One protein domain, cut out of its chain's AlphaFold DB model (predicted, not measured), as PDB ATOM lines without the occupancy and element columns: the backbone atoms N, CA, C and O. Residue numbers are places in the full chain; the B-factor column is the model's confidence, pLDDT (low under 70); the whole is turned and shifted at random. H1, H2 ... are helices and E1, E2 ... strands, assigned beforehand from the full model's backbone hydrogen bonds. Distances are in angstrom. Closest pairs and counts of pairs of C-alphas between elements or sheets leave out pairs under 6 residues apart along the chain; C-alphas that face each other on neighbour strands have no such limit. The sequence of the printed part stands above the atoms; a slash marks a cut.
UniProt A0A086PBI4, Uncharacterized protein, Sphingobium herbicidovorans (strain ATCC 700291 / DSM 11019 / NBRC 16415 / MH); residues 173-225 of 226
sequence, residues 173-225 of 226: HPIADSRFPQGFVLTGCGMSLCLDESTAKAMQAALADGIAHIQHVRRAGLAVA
ATOM      1  N   HIS A 173     -43.360  32.140 -49.985       67.62
ATOM      2  CA  HIS A 173     -43.996  30.819 -49.931       67.62
ATOM      3  C   HIS A 173     -45.231  30.787 -50.846       67.62
ATOM      4  O   HIS A 173     -46.120  31.620 -50.675       67.62
ATOM      5  N   PRO A 174     -45.326  29.872 -51.829       60.22
ATOM      6  CA  PRO A 174     -46.511  29.771 -52.683       60.22
ATOM      7  C   PRO A 174     -47.714  29.257 -51.876       60.22
ATOM      8  O   PRO A 174     -47.575  28.326 -51.083       60.22
ATOM      9  N   ILE A 175     -48.898  29.839 -52.085       63.41
ATOM     10  CA  ILE A 175     -50.108  29.440 -51.356       63.41
ATOM     11  C   ILE A 175     -50.738  28.204 -52.016       63.41
ATOM     12  O   ILE A 175     -51.099  28.228 -53.189       63.41
ATOM     13  N   ALA A 176     -50.914  27.130 -51.241       52.69
ATOM     14  CA  ALA A 176     -51.611  25.904 -51.649       52.69
ATOM     15  C   ALA A 176     -53.100  25.894 -51.225       52.69
ATOM     16  O   ALA A 176     -53.662  24.846 -50.914       52.69
ATOM     17  N   ASP A 177     -53.733  27.069 -51.181       54.59
ATOM     18  CA  ASP A 177     -55.131  27.275 -50.784       54.59
ATOM     19  C   ASP A 177     -55.990  27.600 -52.014       54.59
ATOM     20  O   ASP A 177     -55.701  28.537 -52.762       54.59
ATOM     21  N   SER A 178     -57.078  26.854 -52.212       53.91
ATOM     22  CA  SER A 178     -57.993  27.029 -53.347       53.91
ATOM     23  C   SER A 178     -58.740  28.368 -53.351       53.91
ATOM     24  O   SER A 178     -59.298  28.743 -54.381       53.91
ATOM     25  N   ARG A 179     -58.727  29.111 -52.236       51.69
ATOM     26  CA  ARG A 179     -59.274  30.473 -52.115       51.69
ATOM     27  C   ARG A 179     -58.328  31.546 -52.662       51.69
ATOM     28  O   ARG A 179     -58.795  32.620 -53.025       51.69
ATOM     29  N   PHE A 180     -57.027  31.258 -52.752       58.69
ATOM     30  CA  PHE A 180     -55.993  32.184 -53.234       58.69
ATOM     31  C   PHE A 180     -55.117  31.541 -54.333       58.69
ATOM     32  O   PHE A 180     -53.894  31.487 -54.201       58.69
ATOM     33  N   PRO A 181     -55.712  31.074 -55.453       59.47
ATOM     34  CA  PRO A 181     -55.032  30.244 -56.458       59.47
ATOM     35  C   PRO A 181     -53.946  30.969 -57.276       59.47
ATOM     36  O   PRO A 181     -53.283  30.343 -58.098       59.47
ATOM     37  N   GLN A 182     -53.787  32.282 -57.096       67.06
ATOM     38  CA  GLN A 182     -52.767  33.116 -57.747       67.06
ATOM     39  C   GLN A 182     -52.015  33.993 -56.725       67.06
ATOM     40  O   GLN A 182     -51.530  35.072 -57.062       67.06
ATOM     41  N   GLY A 183     -51.950  33.546 -55.464       67.44
ATOM     42  CA  GLY A 183     -51.298  34.263 -54.369       67.44
ATOM     43  C   GLY A 183     -50.032  33.588 -53.835       67.44
ATOM     44  O   GLY A 183     -49.805  32.387 -53.996       67.44
ATOM     45  N   PHE A 184     -49.218  34.370 -53.134       68.62
ATOM     46  CA  PHE A 184     -48.090  33.896 -52.335       68.62
ATOM     47  C   PHE A 184     -48.058  34.604 -50.977       68.62
ATOM     48  O   PHE A 184     -48.594  35.699 -50.828       68.62
ATOM     49  N   VAL A 185     -47.418  33.990 -49.986       67.25
ATOM     50  CA  VAL A 185     -47.141  34.616 -48.692       67.25
ATOM     51  C   VAL A 185     -45.744  35.231 -48.719       67.25
ATOM     52  O   VAL A 185     -44.775  34.551 -49.074       67.25
ATOM     53  N   LEU A 186     -45.627  36.490 -48.298       67.19
ATOM     54  CA  LEU A 186     -44.373  37.054 -47.809       67.19
ATOM     55  C   LEU A 186     -44.318  36.894 -46.282       67.19
ATOM     56  O   LEU A 186     -45.106  37.510 -45.567       67.19
ATOM     57  N   THR A 187     -43.388  36.079 -45.787       61.25
ATOM     58  CA  THR A 187     -43.156  35.830 -44.356       61.25
ATOM     59  C   THR A 187     -41.833  36.445 -43.908       61.25
ATOM     60  O   THR A 187     -40.779  36.095 -44.445       61.25
ATOM     61  N   GLY A 188     -41.854  37.310 -42.897       59.78
ATOM     62  CA  GLY A 188     -40.644  37.893 -42.311       59.78
ATOM     63  C   GLY A 188     -40.969  38.956 -41.265       59.78
ATOM     64  O   GLY A 188     -42.048  39.535 -41.302       59.78
ATOM     65  N   CYS A 189     -40.046  39.205 -40.328       56.12
ATOM     66  CA  CYS A 189     -40.181  40.233 -39.281       56.12
ATOM     67  C   CYS A 189     -41.572  40.252 -38.607       56.12
ATOM     68  O   CYS A 189     -42.205  41.298 -38.519       56.12
ATOM     69  N   GLY A 190     -42.078  39.082 -38.209       52.88
ATOM     70  CA  GLY A 190     -43.307  38.930 -37.417       52.88
ATOM     71  C   GLY A 190     -44.610  39.062 -38.198       52.88
ATOM     72  O   GLY A 190     -45.678  38.818 -37.646       52.88
ATOM     73  N   MET A 191     -44.536  39.394 -39.489       61.06
ATOM     74  CA  MET A 191     -45.691  39.524 -40.368       61.06
ATOM     75  C   MET A 191     -45.726  38.444 -41.455       61.06
ATOM     76  O   MET A 191     -44.706  37.897 -41.886       61.06
ATOM     77  N   SER A 192     -46.950  38.154 -41.886       64.62
ATOM     78  CA  SER A 192     -47.297  37.197 -42.929       64.62
ATOM     79  C   SER A 192     -48.309  37.879 -43.845       64.62
ATOM     80  O   SER A 192     -49.413  38.205 -43.407       64.62
ATOM     81  N   LEU A 193     -47.910  38.180 -45.081       73.94
ATOM     82  CA  LEU A 193     -48.712  38.950 -46.034       73.94
ATOM     83  C   LEU A 193     -49.064  38.080 -47.240       73.94
ATOM     84  O   LEU A 193     -48.180  37.719 -48.014       73.94
ATOM     85  N   CYS A 194     -50.348  37.768 -47.416       73.25
ATOM     86  CA  CYS A 194     -50.852  37.170 -48.651       73.25
ATOM     87  C   CYS A 194     -50.915  38.245 -49.744       73.25
ATOM     88  O   CYS A 194     -51.607  39.249 -49.580       73.25
ATOM     89  N   LEU A 195     -50.200  38.028 -50.846       76.75
ATOM     90  CA  LEU A 195     -50.064  38.959 -51.963       76.75
ATOM     91  C   LEU A 195     -50.426  38.272 -53.284       76.75
ATOM     92  O   LEU A 195     -50.040  37.129 -53.531       76.75
ATOM     93  N   ASP A 196     -51.127  39.004 -54.143       80.38
ATOM     94  CA  ASP A 196     -51.280  38.729 -55.574       80.38
ATOM     95  C   ASP A 196     -50.283  39.571 -56.397       80.38
ATOM     96  O   ASP A 196     -49.499  40.352 -55.853       80.38
ATOM     97  N   GLU A 197     -50.292  39.442 -57.727       78.50
ATOM     98  CA  GLU A 197     -49.379  40.196 -58.602       78.50
ATOM     99  C   GLU A 197     -49.545  41.728 -58.480       78.50
ATOM    100  O   GLU A 197     -48.570  42.473 -58.612       78.50
ATOM    101  N   SER A 198     -50.761  42.217 -58.218       78.44
ATOM    102  CA  SER A 198     -51.062  43.652 -58.156       78.44
ATOM    103  C   SER A 198     -50.598  44.276 -56.837       78.44
ATOM    104  O   SER A 198     -49.913  45.302 -56.829       78.44
ATOM    105  N   THR A 199     -50.883  43.599 -55.727       77.94
ATOM    106  CA  THR A 199     -50.489  43.990 -54.371       77.94
ATOM    107  C   THR A 199     -48.987  43.813 -54.155       77.94
ATOM    108  O   THR A 199     -48.358  44.682 -53.552       77.94
ATOM    109  N   ALA A 200     -48.366  42.786 -54.746       80.62
ATOM    110  CA  ALA A 200     -46.911  42.638 -54.775       80.62
ATOM    111  C   ALA A 200     -46.214  43.799 -55.509       80.62
ATOM    112  O   ALA A 200     -45.230  44.340 -55.004       80.62
ATOM    113  N   LYS A 201     -46.736  44.233 -56.668       82.94
ATOM    114  CA  LYS A 201     -46.208  45.401 -57.404       82.94
ATOM    115  C   LYS A 201     -46.384  46.706 -56.625       82.94
ATOM    116  O   LYS A 201     -45.454  47.509 -56.577       82.94
ATOM    117  N   ALA A 202     -47.534  46.903 -55.977       78.00
ATOM    118  CA  ALA A 202     -47.767  48.062 -55.115       78.00
ATOM    119  C   ALA A 202     -46.796  48.091 -53.918       78.00
ATOM    120  O   ALA A 202     -46.182  49.123 -53.641       78.00
ATOM    121  N   MET A 203     -46.582  46.946 -53.258       84.81
ATOM    122  CA  MET A 203     -45.620  46.813 -52.161       84.81
ATOM    123  C   MET A 203     -44.177  47.066 -52.630       84.81
ATOM    124  O   MET A 203     -43.421  47.748 -51.941       84.81
ATOM    125  N   GLN A 204     -43.798  46.575 -53.815       87.00
ATOM    126  CA  GLN A 204     -42.480  46.823 -54.406       87.00
ATOM    127  C   GLN A 204     -42.220  48.321 -54.633       87.00
ATOM    128  O   GLN A 204     -41.127  48.797 -54.321       87.00
ATOM    129  N   ALA A 205     -43.211  49.064 -55.141       86.50
ATOM    130  CA  ALA A 205     -43.108  50.509 -55.336       86.50
ATOM    131  C   ALA A 205     -42.959  51.253 -53.996       86.50
ATOM    132  O   ALA A 205     -41.986  51.979 -53.803       86.50
ATOM    133  N   ALA A 206     -43.842  50.982 -53.028       82.06
ATOM    134  CA  ALA A 206     -43.800  51.618 -51.708       82.06
ATOM    135  C   ALA A 206     -42.474  51.366 -50.957       82.06
ATOM    136  O   ALA A 206     -41.945  52.264 -50.298       82.06
ATOM    137  N   LEU A 207     -41.896  50.165 -51.088       86.19
ATOM    138  CA  LEU A 207     -40.574  49.851 -50.539       86.19
ATOM    139  C   LEU A 207     -39.450  50.629 -51.240       86.19
ATOM    140  O   LEU A 207     -38.529  51.094 -50.566       86.19
ATOM    141  N   ALA A 208     -39.513  50.798 -52.564       88.94
ATOM    142  CA  ALA A 208     -38.529  51.582 -53.309       88.94
ATOM    143  C   ALA A 208     -38.553  53.065 -52.897       88.94
ATOM    144  O   ALA A 208     -37.494  53.637 -52.626       88.94
ATOM    145  N   ASP A 209     -39.744  53.652 -52.758       86.44
ATOM    146  CA  ASP A 209     -39.931  55.041 -52.321       86.44
ATOM    147  C   ASP A 209     -39.446  55.254 -50.876       86.44
ATOM    148  O   ASP A 209     -38.701  56.198 -50.596       86.44
ATOM    149  N   GLY A 210     -39.774  54.334 -49.960       80.38
ATOM    150  CA  GLY A 210     -39.285  54.367 -48.577       80.38
ATOM    151  C   GLY A 210     -37.756  54.273 -48.480       80.38
ATOM    152  O   GLY A 210     -37.123  55.027 -47.736       80.38
ATOM    153  N   ILE A 211     -37.130  53.404 -49.282       88.81
ATOM    154  CA  ILE A 211     -35.666  53.299 -49.371       88.81
ATOM    155  C   ILE A 211     -35.055  54.589 -49.943       88.81
ATOM    156  O   ILE A 211     -34.041  55.065 -49.423       88.81
ATOM    157  N   ALA A 212     -35.660  55.182 -50.977       88.75
ATOM    158  CA  ALA A 212     -35.206  56.445 -51.558       88.75
ATOM    159  C   ALA A 212     -35.286  57.603 -50.546       88.75
ATOM    160  O   ALA A 212     -34.328  58.372 -50.419       88.75
ATOM    161  N   HIS A 213     -36.365  57.676 -49.761       84.88
ATOM    162  CA  HIS A 213     -36.524  58.644 -48.674       84.88
ATOM    163  C   HIS A 213     -35.422  58.497 -47.609       84.88
ATOM    164  O   HIS A 213     -34.738  59.472 -47.294       84.88
ATOM    165  N   ILE A 214     -35.164  57.279 -47.116       84.44
ATOM    166  CA  ILE A 214     -34.102  57.015 -46.123       84.44
ATOM    167  C   ILE A 214     -32.717  57.417 -46.663       84.44
ATOM    168  O   ILE A 214     -31.902  57.992 -45.933       84.44
ATOM    169  N   GLN A 215     -32.435  57.158 -47.946       89.38
ATOM    170  CA  GLN A 215     -31.190  57.600 -48.584       89.38
ATOM    171  C   GLN A 215     -31.098  59.127 -48.703       89.38
ATOM    172  O   GLN A 215     -30.018  59.682 -48.493       89.38
ATOM    173  N   HIS A 216     -32.202  59.806 -49.022       87.69
ATOM    174  CA  HIS A 216     -32.258  61.264 -49.100       87.69
ATOM    175  C   HIS A 216     -32.001  61.906 -47.730       87.69
ATOM    176  O   HIS A 216     -31.081  62.712 -47.604       87.69
ATOM    177  N   VAL A 217     -32.723  61.478 -46.686       83.19
ATOM    178  CA  VAL A 217     -32.551  61.967 -45.306       83.19
ATOM    179  C   VAL A 217     -31.115  61.761 -44.816       83.19
ATOM    180  O   VAL A 217     -30.518  62.679 -44.256       83.19
ATOM    181  N   ARG A 218     -30.502  60.599 -45.092       84.06
ATOM    182  CA  ARG A 218     -29.101  60.335 -44.717       84.06
ATOM    183  C   ARG A 218     -28.111  61.277 -45.411       84.06
ATOM    184  O   ARG A 218     -27.154  61.713 -44.778       84.06
ATOM    185  N   ARG A 219     -28.327  61.603 -46.693       81.12
ATOM    186  CA  ARG A 219     -27.485  62.564 -47.435       81.12
ATOM    187  C   ARG A 219     -27.684  63.996 -46.935       81.12
ATOM    188  O   ARG A 219     -26.697  64.703 -46.770       81.12
ATOM    189  N   ALA A 220     -28.922  64.396 -46.644       74.62
ATOM    190  CA  ALA A 220     -29.231  65.710 -46.085       74.62
ATOM    191  C   ALA A 220     -28.600  65.902 -44.693       74.62
ATOM    192  O   ALA A 220     -27.934  66.904 -44.463       74.62
ATOM    193  N   GLY A 221     -28.716  64.913 -43.798       66.38
ATOM    194  CA  GLY A 221     -28.090  64.961 -42.471       66.38
ATOM    195  C   GLY A 221     -26.559  65.054 -42.519       66.38
ATOM    196  O   GLY A 221     -25.968  65.805 -41.750       66.38
ATOM    197  N   LEU A 222     -25.915  64.362 -43.468       58.81
ATOM    198  CA  LEU A 222     -24.469  64.482 -43.703       58.81
ATOM    199  C   LEU A 222     -24.059  65.866 -44.241       58.81
ATOM    200  O   LEU A 222     -22.959  66.314 -43.944       58.81
ATOM    201  N   ALA A 223     -24.929  66.549 -44.988       55.56
ATOM    202  CA  ALA A 223     -24.682  67.894 -45.516       55.56
ATOM    203  C   ALA A 223     -24.955  69.031 -44.507       55.56
ATOM    204  O   ALA A 223     -24.649  70.183 -44.797       55.56
ATOM    205  N   VAL A 224     -25.529  68.723 -43.338       51.75
ATOM    206  CA  VAL A 224     -25.726  69.663 -42.212       51.75
ATOM    207  C   VAL A 224     -24.623  69.510 -41.147       51.75
ATOM    208  O   VAL A 224     -24.491  70.349 -40.260       51.75
ATOM    209  N   ALA A 225     -23.811  68.451 -41.238       48.00
ATOM    210  CA  ALA A 225     -22.740  68.116 -40.297       48.00
ATOM    211  C   ALA A 225     -21.319  68.350 -40.863       48.00
ATOM    212  O   ALA A 225     -20.358  67.782 -40.338       48.00
TER     213      ALA A 225
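What this domain is: This is residues 173 to 225 of the 226 residues of an uncharacterized protein of Sphingobium herbicidovorans (strain ATCC 700291 / DSM 11019 / NBRC 16415 / MH) (UniProt A0A086PBI4). A long helix, H1, sticks out from a small head made of the strand hairpin E1 and E2 and the loop before it; residues 204 to 225, of which 204 to 224 belong to H1, stand free. The 53 printed residues include two named strands and then one named helix, mixed in class, with an antiparallel sheet. The whole is extended, with a radius of gyration of the C-alphas of 16.5 A, a rod spanning 55 by 22 by 10 A.

How they stand to each other: Start at residues 173 to 174, which pair antiparallel with residues 184 to 185 of E1, residues 184 to 188. A tight link leads to E2, residues 191 to 195, its hairpin partner at 160 degrees; look for N 186 and O 193, 2.8 A apart. Another tight link leads to H1, residues 197 to 224, near E2 with 6 pairs of C-alphas within 10 A, and apart from E1. In H1 every O i to N i+4 pair is within hydrogen-bond range.

Where its parts are: Find C-alpha 184 at (-48.090, 33.896, -52.335); E1 runs 13.1 A, and E2 12.4 A. From C-alpha 197 at (-49.379, 40.196, -58.602), H1 runs 41.2 A to C-alpha 224 at (-25.726, 69.663, -42.212).

The domain as a whole: The farthest C-alphas, Ser 178 and Ala 225, are 55.7 A apart. The printed part has no cut; pLDDT is under 70 in residues 173 to 192 and 221 to 225.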